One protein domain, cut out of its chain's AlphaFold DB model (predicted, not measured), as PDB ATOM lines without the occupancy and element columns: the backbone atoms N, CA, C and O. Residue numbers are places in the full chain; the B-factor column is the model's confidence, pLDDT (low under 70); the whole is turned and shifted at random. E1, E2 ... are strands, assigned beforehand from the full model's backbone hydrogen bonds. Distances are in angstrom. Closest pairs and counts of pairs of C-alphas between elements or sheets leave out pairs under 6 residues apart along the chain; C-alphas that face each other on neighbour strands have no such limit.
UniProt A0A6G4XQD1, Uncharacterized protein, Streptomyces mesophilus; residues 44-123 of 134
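AT A GLANCE: This is residues 44 to 123 of the 134 residues of an uncharacterized protein of Streptomyces mesophilus (UniProt A0A6G4XQD1). Two sheets lie face to face as a sandwich: E1, E2 and E3, a meander in which each strand is the antiparallel neighbour of the one before, cover the larger, strongly twisted sheet of E4 to E8, their strands crossed at 27 degrees. The long, bent E8 runs between E4 and E6, and short E7 pairs with it at one end of the elongated whole. The 80 printed residues hold no named helix and eight strands, E1 to E8 in chain order, class all strand; both sheets are antiparallel, the larger branched. The whole is compact, with a radius of gyration of the C-alphas of 12.1 A and spans of 37 by 21 by 19 A.

HOW THE PARTS SIT: E1, residues 44 to 49, and E2, residues 52 to 57, form a hairpin, with N 47 and O 54 within hydrogen-bond range at 2.8 A. E2 and E3, residues 62 to 65, form another, with N 55 and O 63 at 2.8 A. E4, residues 74 to 80, and E5, residues 84 to 88, form a hairpin, with N 78 and O 86 at 3.0 A. On the other side of E4 is E8, residues 110 to 120, antiparallel at 158 degrees, with N 77 and O 116 at 2.9 A; it bends by 67 degrees at residue 113. E6, residues 95 to 101, and E7, residues 105 to 107, lie on the other side of E8 from E4, with N 99 and O 117 at 2.8 A and, in the hairpin of E7 and E8, N 105 and O 112 at 2.9 A. Between the sheets, the closest C-alphas of E2 and E8, Gly 54 and Val 117, are 5.8 A apart.

IN THESE COORDINATES: E1 begins at C-alpha 44 (-46.358, -37.023, 27.491). E4 measures 19.8 A and E8 27.0 A, ending at C-alpha 120 (-38.717, -39.178, 4.819).

THE WHOLE: The farthest C-alphas, Asp 70 and Pro 109, are 37.2 A apart. The printed part has no cut and no long link. Mean pLDDT of the printed part is 70.0; 29 residues are under 70, among them 66 to 75 and 87 to 97.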
ATOM      1  N   LEU A  44     -47.478 -36.694  26.596       83.69
ATOM      2  CA  LEU A  44     -46.358 -37.023  27.491       83.69
ATOM      3  C   LEU A  44     -45.031 -36.498  26.955       83.69
ATOM      4  O   LEU A  44     -44.164 -36.076  27.724       83.69
ATOM      5  N   ALA A  45     -44.864 -36.565  25.636       82.94
ATOM      6  CA  ALA A  45     -43.675 -36.108  24.948       82.94
ATOM      7  C   ALA A  45     -44.078 -35.376  23.677       82.94
ATOM      8  O   ALA A  45     -44.897 -35.875  22.914       82.94
ATOM      9  N   PHE A  46     -43.430 -34.244  23.433       83.38
ATOM     10  CA  PHE A  46     -43.552 -33.481  22.202       83.38
ATOM     11  C   PHE A  46     -42.152 -33.232  21.643       83.38
ATOM     12  O   PHE A  46     -41.258 -32.768  22.358       83.38
ATOM     13  N   ILE A  47     -41.948 -33.546  20.368       81.50
ATOM     14  CA  ILE A  47     -40.716 -33.282  19.628       81.50
ATOM     15  C   ILE A  47     -41.063 -32.438  18.415       81.50
ATOM     16  O   ILE A  47     -42.069 -32.675  17.755       81.50
ATOM     17  N   LYS A  48     -40.184 -31.489  18.100       78.56
ATOM     18  CA  LYS A  48     -40.254 -30.691  16.882       78.56
ATOM     19  C   LYS A  48     -38.978 -30.860  16.057       78.56
ATOM     20  O   LYS A  48     -37.883 -30.821  16.619       78.56
ATOM     21  N   HIS A  49     -39.126 -31.001  14.747       69.31
ATOM     22  CA  HIS A  49     -38.041 -30.995  13.767       69.31
ATOM     23  C   HIS A  49     -38.465 -30.089  12.614       69.31
ATOM     24  O   HIS A  49     -39.492 -30.349  12.015       69.31
ATOM     25  N   GLY A  50     -37.759 -28.984  12.357       73.00
ATOM     26  CA  GLY A  50     -38.275 -27.994  11.402       73.00
ATOM     27  C   GLY A  50     -39.647 -27.474  11.850       73.00
ATOM     28  O   GLY A  50     -39.785 -27.033  12.997       73.00
ATOM     29  N   SER A  51     -40.656 -27.529  10.986       70.12
ATOM     30  CA  SER A  51     -42.064 -27.263  11.324       70.12
ATOM     31  C   SER A  51     -42.828 -28.513  11.756       70.12
ATOM     32  O   SER A  51     -43.904 -28.374  12.346       70.12
ATOM     33  N   ASP A  52     -42.252 -29.690  11.552       70.88
ATOM     34  CA  ASP A  52     -42.861 -30.981  11.836       70.88
ATOM     35  C   ASP A  52     -42.851 -31.311  13.316       70.88
ATOM     36  O   ASP A  52     -41.992 -30.869  14.093       70.88
ATOM     37  N   THR A  53     -43.827 -32.112  13.727       75.50
ATOM     38  CA  THR A  53     -44.031 -32.449  15.131       75.50
ATOM     39  C   THR A  53     -44.289 -33.931  15.318       75.50
ATOM     40  O   THR A  53     -44.888 -34.587  14.474       75.50
ATOM     41  N   GLY A  54     -43.880 -34.456  16.465       79.06
ATOM     42  CA  GLY A  54     -44.249 -35.791  16.900       79.06
ATOM     43  C   GLY A  54     -44.596 -35.805  18.370       79.06
ATOM     44  O   GLY A  54     -43.947 -35.135  19.176       79.06
ATOM     45  N   GLU A  55     -45.610 -36.584  18.710       83.38
ATOM     46  CA  GLU A  55     -46.141 -36.677  20.056       83.38
ATOM     47  C   GLU A  55     -46.266 -38.124  20.514       83.38
ATOM     48  O   GLU A  55     -46.631 -39.012  19.740       83.38
ATOM     49  N   LEU A  56     -45.990 -38.339  21.797       83.12
ATOM     50  CA  LEU A  56     -46.361 -39.542  22.531       83.12
ATOM     51  C   LEU A  56     -47.449 -39.154  23.523       83.12
ATOM     52  O   LEU A  56     -47.235 -38.263  24.345       83.12
ATOM     53  N   LEU A  57     -48.595 -39.817  23.469       85.75
ATOM     54  CA  LEU A  57     -49.713 -39.550  24.366       85.75
ATOM     55  C   LEU A  57     -49.686 -40.475  25.596       85.75
ATOM     56  O   LEU A  57     -49.087 -41.550  25.578       85.75
ATOM     57  N   THR A  58     -50.372 -40.077  26.671       83.56
ATOM     58  CA  THR A  58     -50.480 -40.845  27.931       83.56
ATOM     59  C   THR A  58     -51.095 -42.233  27.776       83.56
ATOM     60  O   THR A  58     -50.952 -43.060  28.667       83.56
ATOM     61  N   ASN A  59     -51.810 -42.483  26.683       79.69
ATOM     62  CA  ASN A  59     -52.393 -43.782  26.354       79.69
ATOM     63  C   ASN A  59     -51.484 -44.644  25.455       79.69
ATOM     64  O   ASN A  59     -51.896 -45.727  25.056       79.69
ATOM     65  N   GLY A  60     -50.273 -44.180  25.133       75.94
ATOM     66  CA  GLY A  60     -49.318 -44.889  24.279       75.94
ATOM     67  C   GLY A  60     -49.464 -44.623  22.781       75.94
ATOM     68  O   GLY A  60     -48.595 -45.062  22.015       75.94
ATOM     69  N   ASP A  61     -50.491 -43.871  22.371       79.94
ATOM     70  CA  ASP A  61     -50.657 -43.431  20.987       79.94
ATOM     71  C   ASP A  61     -49.470 -42.559  20.570       79.94
ATOM     72  O   ASP A  61     -48.935 -41.765  21.355       79.94
ATOM     73  N   ARG A  62     -49.083 -42.686  19.300       78.00
ATOM     74  CA  ARG A  62     -48.059 -41.841  18.686       78.00
ATOM     75  C   ARG A  62     -48.688 -41.041  17.565       78.00
ATOM     76  O   ARG A  62     -49.412 -41.594  16.741       78.00
ATOM     77  N   VAL A  63     -48.387 -39.754  17.531       76.88
ATOM     78  CA  VAL A  63     -48.897 -38.831  16.516       76.88
ATOM     79  C   VAL A  63     -47.710 -38.209  15.807       76.88
ATOM     80  O   VAL A  63     -46.773 -37.768  16.465       76.88
ATOM     81  N   ALA A  64     -47.738 -38.181  14.482       74.62
ATOM     82  CA  ALA A  64     -46.757 -37.491  13.657       74.62
ATOM     83  C   ALA A  64     -47.496 -36.457  12.808       74.62
ATOM     84  O   ALA A  64     -48.541 -36.765  12.240       74.62
ATOM     85  N   CYS A  65     -46.965 -35.242  12.722       71.25
ATOM     86  CA  CYS A  65     -47.522 -34.194  11.881       71.25
ATOM     87  C   CYS A  65     -46.426 -33.594  11.009       71.25
ATOM     88  O   CYS A  65     -45.508 -32.970  11.545       71.25
ATOM     89  N   ASP A  66     -46.567 -33.744   9.695       66.31
ATOM     90  CA  ASP A  66     -45.902 -32.897   8.704       66.31
ATOM     91  C   ASP A  66     -46.685 -31.579   8.613       66.31
ATOM     92  O   ASP A  66     -47.903 -31.584   8.416       66.31
ATOM     93  N   LYS A  67     -46.017 -30.444   8.849       64.06
ATOM     94  CA  LYS A  67     -46.644 -29.111   8.719       64.06
ATOM     95  C   LYS A  67     -46.155 -28.331   7.515       64.06
ATOM     96  O   LYS A  67     -46.741 -27.297   7.193       64.06
ATOM     97  N   GLU A  68     -45.064 -28.763   6.905       57.81
ATOM     98  CA  GLU A  68     -44.489 -28.104   5.742       57.81
ATOM     99  C   GLU A  68     -45.252 -28.470   4.469       57.81
ATOM    100  O   GLU A  68     -45.276 -27.652   3.545       57.81
ATOM    101  N   ALA A  69     -45.942 -29.623   4.451       55.94
ATOM    102  CA  ALA A  69     -46.705 -30.130   3.306       55.94
ATOM    103  C   ALA A  69     -45.887 -30.049   2.001       55.94
ATOM    104  O   ALA A  69     -46.415 -29.818   0.909       55.94
ATOM    105  N   ASP A  70     -44.566 -30.203   2.122       55.38
ATOM    106  CA  ASP A  70     -43.587 -30.037   1.047       55.38
ATOM    107  C   ASP A  70     -43.372 -31.343   0.261       55.38
ATOM    108  O   ASP A  70     -42.546 -31.415  -0.652       55.38
ATOM    109  N   GLY A  71     -44.150 -32.373   0.607       51.59
ATOM    110  CA  GLY A  71     -44.053 -33.716   0.067       51.59
ATOM    111  C   GLY A  71     -43.129 -34.632   0.867       51.59
ATOM    112  O   GLY A  71     -42.907 -35.757   0.425       51.59
ATOM    113  N   ARG A  72     -42.580 -34.225   2.016       55.91
ATOM    114  CA  ARG A  72     -41.787 -35.109   2.883       55.91
ATOM    115  C   ARG A  72     -42.653 -35.708   3.985       55.91
ATOM    116  O   ARG A  72     -42.967 -35.067   4.971       55.91
ATOM    117  N   ALA A  73     -42.948 -36.999   3.881       57.81
ATOM    118  CA  ALA A  73     -43.653 -37.693   4.955       57.81
ATOM    119  C   ALA A  73     -42.837 -37.698   6.265       57.81
ATOM    120  O   ALA A  73     -41.623 -37.914   6.259       57.81
ATOM    121  N   VAL A  74     -43.511 -37.536   7.402       66.06
ATOM    122  CA  VAL A  74     -42.902 -37.549   8.741       66.06
ATOM    123  C   VAL A  74     -43.295 -38.826   9.467       66.06
ATOM    124  O   VAL A  74     -44.408 -39.328   9.325       66.06
ATOM    125  N   TYR A  75     -42.386 -39.387  10.260       69.69
ATOM    126  CA  TYR A  75     -42.728 -40.519  11.118       69.69
ATOM    127  C   TYR A  75     -42.151 -40.386  12.519       69.69
ATOM    128  O   TYR A  75     -41.082 -39.807  12.734       69.69
ATOM    129  N   VAL A  76     -42.852 -41.003  13.470       73.25
ATOM    130  CA  VAL A  76     -42.408 -41.134  14.855       73.25
ATOM    131  C   VAL A  76     -41.898 -42.548  15.091       73.25
ATOM    132  O   VAL A  76     -42.542 -43.542  14.743       73.25
ATOM    133  N   GLN A  77     -40.725 -42.644  15.703       75.38
ATOM    134  CA  GLN A  77     -40.195 -43.896  16.220       75.38
ATOM    135  C   GLN A  77     -40.020 -43.820  17.720       75.38
ATOM    136  O   GLN A  77     -39.521 -42.826  18.246       75.38
ATOM    137  N   VAL A  78     -40.393 -44.910  18.373       75.44
ATOM    138  CA  VAL A  78     -40.311 -45.069  19.814       75.44
ATOM    139  C   VAL A  78     -39.573 -46.369  20.096       75.44
ATOM    140  O   VAL A  78     -39.892 -47.394  19.492       75.44
ATOM    141  N   ASN A  79     -38.585 -46.327  20.985       81.56
ATOM    142  CA  ASN A  79     -37.988 -47.547  21.518       81.56
ATOM    143  C   ASN A  79     -38.617 -47.865  22.865       81.56
ATOM    144  O   ASN A  79     -38.570 -47.041  23.781       81.56
ATOM    145  N   SER A  80     -39.203 -49.049  22.943       78.38
ATOM    146  CA  SER A  80     -39.859 -49.575  24.127       78.38
ATOM    147  C   SER A  80     -39.088 -50.787  24.651       78.38
ATOM    148  O   SER A  80     -38.560 -51.575  23.861       78.38
ATOM    149  N   GLU A  81     -39.049 -50.967  25.970       76.19
ATOM    150  CA  GLU A  81     -38.469 -52.170  26.581       76.19
ATOM    151  C   GLU A  81     -39.238 -53.448  26.203       76.19
ATOM    152  O   GLU A  81     -38.628 -54.503  26.035       76.19
ATOM    153  N   HIS A  82     -40.566 -53.369  26.041       74.94
ATOM    154  CA  HIS A  82     -41.416 -54.541  25.805       74.94
ATOM    155  C   HIS A  82     -41.557 -54.914  24.320       74.94
ATOM    156  O   HIS A  82     -41.582 -56.093  23.967       74.94
ATOM    157  N   ASN A  83     -41.659 -53.914  23.444       69.31
ATOM    158  CA  ASN A  83     -41.970 -54.062  22.021       69.31
ATOM    159  C   ASN A  83     -40.774 -53.740  21.108       69.31
ATOM    160  O   ASN A  83     -40.866 -53.898  19.889       69.31
ATOM    161  N   GLY A  84     -39.651 -53.295  21.679       72.25
ATOM    162  CA  GLY A  84     -38.483 -52.855  20.928       72.25
ATOM    163  C   GLY A  84     -38.764 -51.592  20.113       72.25
ATOM    164  O   GLY A  84     -39.571 -50.738  20.489       72.25
ATOM    165  N   LEU A  85     -38.076 -51.460  18.977       69.88
ATOM    166  CA  LEU A  85     -38.242 -50.313  18.094       69.88
ATOM    167  C   LEU A  85     -39.565 -50.413  17.325       69.88
ATOM    168  O   LEU A  85     -39.679 -51.197  16.382       69.88
ATOM    169  N   VAL A  86     -40.530 -49.558  17.665       70.75
ATOM    170  CA  VAL A  86     -41.794 -49.446  16.932       70.75
ATOM    171  C   VAL A  86     -41.802 -48.166  16.102       70.75
ATOM    172  O   VAL A  86     -41.558 -47.063  16.597       70.75
ATOM    173  N   LYS A  87     -42.082 -48.325  14.808       65.38
ATOM    174  CA  LYS A  87     -42.177 -47.239  13.831       65.38
ATOM    175  C   LYS A  87     -43.649 -46.987  13.508       65.38
ATOM    176  O   LYS A  87     -44.345 -47.904  13.095       65.38
ATOM    177  N   THR A  88     -44.098 -45.748  13.681       66.69
ATOM    178  CA  THR A  88     -45.432 -45.303  13.251       66.69
ATOM    179  C   THR A  88     -45.247 -44.498  11.977       66.69
ATOM    180  O   THR A  88     -44.712 -43.395  12.030       66.69
ATOM    181  N   THR A  89     -45.594 -45.090  10.836       60.56
ATOM    182  CA  THR A  89     -45.423 -44.506   9.497       60.56
ATOM    183  C   THR A  89     -46.717 -44.524   8.707       60.56
ATOM    184  O   THR A  89     -47.391 -45.552   8.720       60.56
ATOM    185  N   ASP A  90     -46.914 -43.512   7.863       44.09
ATOM    186  CA  ASP A  90     -47.473 -43.716   6.523       44.09
ATOM    187  C   ASP A  90     -46.507 -44.610   5.711       44.09
ATOM    188  O   ASP A  90     -45.301 -44.361   5.601       44.09
ATOM    189  N   SER A  91     -46.996 -45.745   5.233       36.53
ATOM    190  CA  SER A  91     -46.209 -46.785   4.576       36.53
ATOM    191  C   SER A  91     -45.504 -46.290   3.302       36.53
ATOM    192  O   SER A  91     -46.166 -45.835   2.386       36.53
ATOM    193  N   THR A  92     -44.176 -46.518   3.219       37.53
ATOM    194  CA  THR A  92     -43.238 -46.414   2.055       37.53
ATOM    195  C   THR A  92     -42.229 -45.249   2.042       37.53
ATOM    196  O   THR A  92     -42.586 -44.095   1.871       37.53
ATOM    197  N   GLY A  93     -40.930 -45.542   2.241       39.19
ATOM    198  CA  GLY A  93     -39.809 -44.588   2.092       39.19
ATOM    199  C   GLY A  93     -38.650 -44.806   3.083       39.19
ATOM    200  O   GLY A  93     -38.843 -45.413   4.138       39.19
ATOM    201  N   ALA A  94     -37.446 -44.343   2.723       44.03
ATOM    202  CA  ALA A  94     -36.222 -44.470   3.524       44.03
ATOM    203  C   ALA A  94     -36.140 -43.411   4.640       44.03
ATOM    204  O   ALA A  94     -36.590 -42.279   4.454       44.03
ATOM    205  N   ASP A  95     -35.557 -43.793   5.780       56.16
ATOM    206  CA  ASP A  95     -35.308 -42.924   6.937       56.16
ATOM    207  C   ASP A  95     -34.410 -41.737   6.522       56.16
ATOM    208  O   ASP A  95     -33.295 -41.949   6.043       56.16
ATOM    209  N   GLY A  96     -34.894 -40.497   6.663       59.94
ATOM    210  CA  GLY A  96     -34.112 -39.279   6.432       59.94
ATOM    211  C   GLY A  96     -33.515 -38.700   7.715       59.94
ATOM    212  O   GLY A  96     -33.094 -39.436   8.609       59.94
ATOM    213  N   VAL A  97     -33.425 -37.370   7.803       67.69
ATOM    214  CA  VAL A  97     -32.873 -36.683   8.984       67.69
ATOM    215  C   VAL A  97     -33.852 -36.797  10.154       67.69
ATOM    216  O   VAL A  97     -35.049 -36.567   9.990       67.69
ATOM    217  N   CYS A  98     -33.340 -37.144  11.339       70.44
ATOM    218  CA  CYS A  98     -34.138 -37.352  12.546       70.44
ATOM    219  C   CYS A  98     -33.728 -36.418  13.686       70.44
ATOM    220  O   CYS A  98     -32.538 -36.291  13.987       70.44
ATOM    221  N   VAL A  99     -34.711 -35.901  14.425       75.69
ATOM    222  CA  VAL A  99     -34.517 -35.286  15.745       75.69
ATOM    223  C   VAL A  99     -35.005 -36.240  16.821       75.69
ATOM    224  O   VAL A  99     -36.135 -36.723  16.793       75.69
ATOM    225  N   LYS A 100     -34.128 -36.513  17.787       74.50
ATOM    226  CA  LYS A 100     -34.361 -37.457  18.878       74.50
ATOM    227  C   LYS A 100     -34.530 -36.720  20.204       74.50
ATOM    228  O   LYS A 100     -33.726 -35.855  20.535       74.50
ATOM    229  N   ASN A 101     -35.510 -37.145  20.994       78.38
ATOM    230  CA  ASN A 101     -35.598 -36.865  22.420       78.38
ATOM    231  C   ASN A 101     -35.320 -38.161  23.194       78.38
ATOM    232  O   ASN A 101     -36.042 -39.146  23.055       78.38
ATOM    233  N   SER A 102     -34.255 -38.144  23.992       77.50
ATOM    234  CA  SER A 102     -33.801 -39.286  24.799       77.50
ATOM    235  C   SER A 102     -34.333 -39.258  26.235       77.50
ATOM    236  O   SER A 102     -33.723 -39.846  27.123       77.50
ATOM    237  N   SER A 103     -35.410 -38.514  26.486       78.00
ATOM    238  CA  SER A 103     -36.145 -38.631  27.745       78.00
ATOM    239  C   SER A 103     -36.879 -39.968  27.771       78.00
ATOM    240  O   SER A 103     -37.183 -40.525  26.716       78.00
ATOM    241  N   SER A 104     -37.157 -40.468  28.969       78.38
ATOM    242  CA  SER A 104     -37.847 -41.734  29.154       78.38
ATOM    243  C   SER A 104     -39.165 -41.567  29.899       78.38
ATOM    244  O   SER A 104     -39.323 -40.660  30.721       78.38
ATOM    245  N   TRP A 105     -40.126 -42.439  29.597       81.38
ATOM    246  CA  TRP A 105     -41.483 -42.369  30.136       81.38
ATOM    247  C   TRP A 105     -42.014 -43.757  30.476       81.38
ATOM    248  O   TRP A 105     -41.935 -44.680  29.670       81.38
ATOM    249  N   GLN A 106     -42.616 -43.874  31.658       81.88
ATOM    250  CA  GLN A 106     -43.367 -45.061  32.045       81.88
ATOM    251  C   GLN A 106     -44.784 -44.979  31.468       81.88
ATOM    252  O   GLN A 106     -45.521 -44.037  31.763       81.88
ATOM    253  N   LEU A 107     -45.167 -45.985  30.689       78.69
ATOM    254  CA  LEU A 107     -46.489 -46.146  30.095       78.69
ATOM    255  C   LEU A 107     -46.973 -47.564  30.378       78.69
ATOM    256  O   LEU A 107     -46.754 -48.423  29.548       78.69
ATOM    257  N   ASP A 108     -47.592 -47.829  31.530       74.62
ATOM    258  CA  ASP A 108     -48.026 -49.184  31.925       74.62
ATOM    259  C   ASP A 108     -48.715 -49.947  30.766       74.62
ATOM    260  O   ASP A 108     -49.722 -49.451  30.246       74.62
ATOM    261  N   PRO A 109     -48.189 -51.109  30.312       73.44
ATOM    262  CA  PRO A 109     -47.120 -51.945  30.901       73.44
ATOM    263  C   PRO A 109     -45.695 -51.734  30.348       73.44
ATOM    264  O   PRO A 109     -44.788 -52.517  30.624       73.44
ATOM    265  N   ASP A 110     -45.496 -50.718  29.528       79.69
ATOM    266  CA  ASP A 110     -44.303 -50.426  28.747       79.69
ATOM    267  C   ASP A 110     -43.420 -49.314  29.351       79.69
ATOM    268  O   ASP A 110     -43.867 -48.457  30.123       79.69
ATOM    269  N   TYR A 111     -42.146 -49.303  28.964       79.69
ATOM    270  CA  TYR A 111     -41.200 -48.233  29.279       79.69
ATOM    271  C   TYR A 111     -40.589 -47.711  27.987       79.69
ATOM    272  O   TYR A 111     -39.971 -48.455  27.226       79.69
ATOM    273  N   ILE A 112     -40.784 -46.421  27.733       80.69
ATOM    274  CA  ILE A 112     -40.271 -45.749  26.547       80.69
ATOM    275  C   ILE A 112     -38.923 -45.125  26.876       80.69
ATOM    276  O   ILE A 112     -38.845 -44.259  27.742       80.69
ATOM    277  N   GLU A 113     -37.877 -45.512  26.154       79.75
ATOM    278  CA  GLU A 113     -36.519 -44.996  26.365       79.75
ATOM    279  C   GLU A 113     -36.231 -43.717  25.581       79.75
ATOM    280  O   GLU A 113     -35.430 -42.885  25.999       79.75
ATOM    281  N   TRP A 114     -36.810 -43.609  24.387       74.50
ATOM    282  CA  TRP A 114     -36.664 -42.441  23.539       74.50
ATOM    283  C   TRP A 114     -37.742 -42.401  22.467       74.50
ATOM    284  O   TRP A 114     -38.259 -43.426  22.020       74.50
ATOM    285  N   ILE A 115     -38.002 -41.185  22.000       76.12
ATOM    286  CA  ILE A 115     -38.834 -40.890  20.838       76.12
ATOM    287  C   ILE A 115     -38.013 -40.080  19.828       76.12
ATOM    288  O   ILE A 115     -37.147 -39.286  20.200       76.12
ATOM    289  N   ARG A 116     -38.225 -40.298  18.530       75.44
ATOM    290  CA  ARG A 116     -37.650 -39.460  17.471       75.44
ATOM    291  C   ARG A 116     -38.659 -39.185  16.373       75.44
ATOM    292  O   ARG A 116     -39.480 -40.046  16.070       75.44
ATOM    293  N   VAL A 117     -38.537 -38.006  15.781       75.62
ATOM    294  CA  VAL A 117     -39.282 -37.559  14.603       75.62
ATOM    295  C   VAL A 117     -38.304 -37.503  13.446       75.62
ATOM    296  O   VAL A 117     -37.202 -36.979  13.612       75.62
ATOM    297  N   CYS A 118     -38.676 -38.067  12.307       70.19
ATOM    298  CA  CYS A 118     -37.815 -38.139  11.136       70.19
ATOM    299  C   CYS A 118     -38.568 -37.698   9.884       70.19
ATOM    300  O   CYS A 118     -39.704 -38.125   9.680       70.19
ATOM    301  N   GLU A 119     -37.896 -36.924   9.034       63.44
ATOM    302  CA  GLU A 119     -38.354 -36.625   7.675       63.44
ATOM    303  C   GLU A 119     -38.017 -37.799   6.750       63.44
ATOM    304  O   GLU A 119     -36.949 -38.410   6.854       63.44
ATOM    305  N   LYS A 120     -38.910 -38.130   5.823       63.44
ATOM    306  CA  LYS A 120     -38.717 -39.178   4.819       63.44
ATOM    307  C   LYS A 120     -38.316 -38.534   3.495       63.44
ATOM    308  O   LYS A 120     -38.957 -37.608   3.015       63.44
ATOM    309  N   ILE A 121     -37.266 -39.062   2.870       52.62
ATOM    310  CA  ILE A 121     -36.632 -38.433   1.693       52.62
ATOM    311  C   ILE A 121     -37.456 -38.620   0.396       52.62
ATOM    312  O   ILE A 121     -37.155 -37.985  -0.609       52.62
ATOM    313  N   ASN A 122     -38.493 -39.473   0.381       46.62
ATOM    314  CA  ASN A 122     -39.184 -39.844  -0.862       46.62
ATOM    315  C   ASN A 122     -40.724 -39.911  -0.748       46.62
ATOM    316  O   ASN A 122     -41.296 -40.996  -0.764       46.62
ATOM    317  N   ASN A 123     -41.327 -38.719  -0.713       45.44
ATOM    318  CA  ASN A 123     -42.628 -38.325  -1.278       45.44
ATOM    319  C   ASN A 123     -43.957 -38.773  -0.619       45.44
ATOM    320  O   ASN A 123     -44.199 -39.967  -0.488       45.44
TER     321      ASN A 123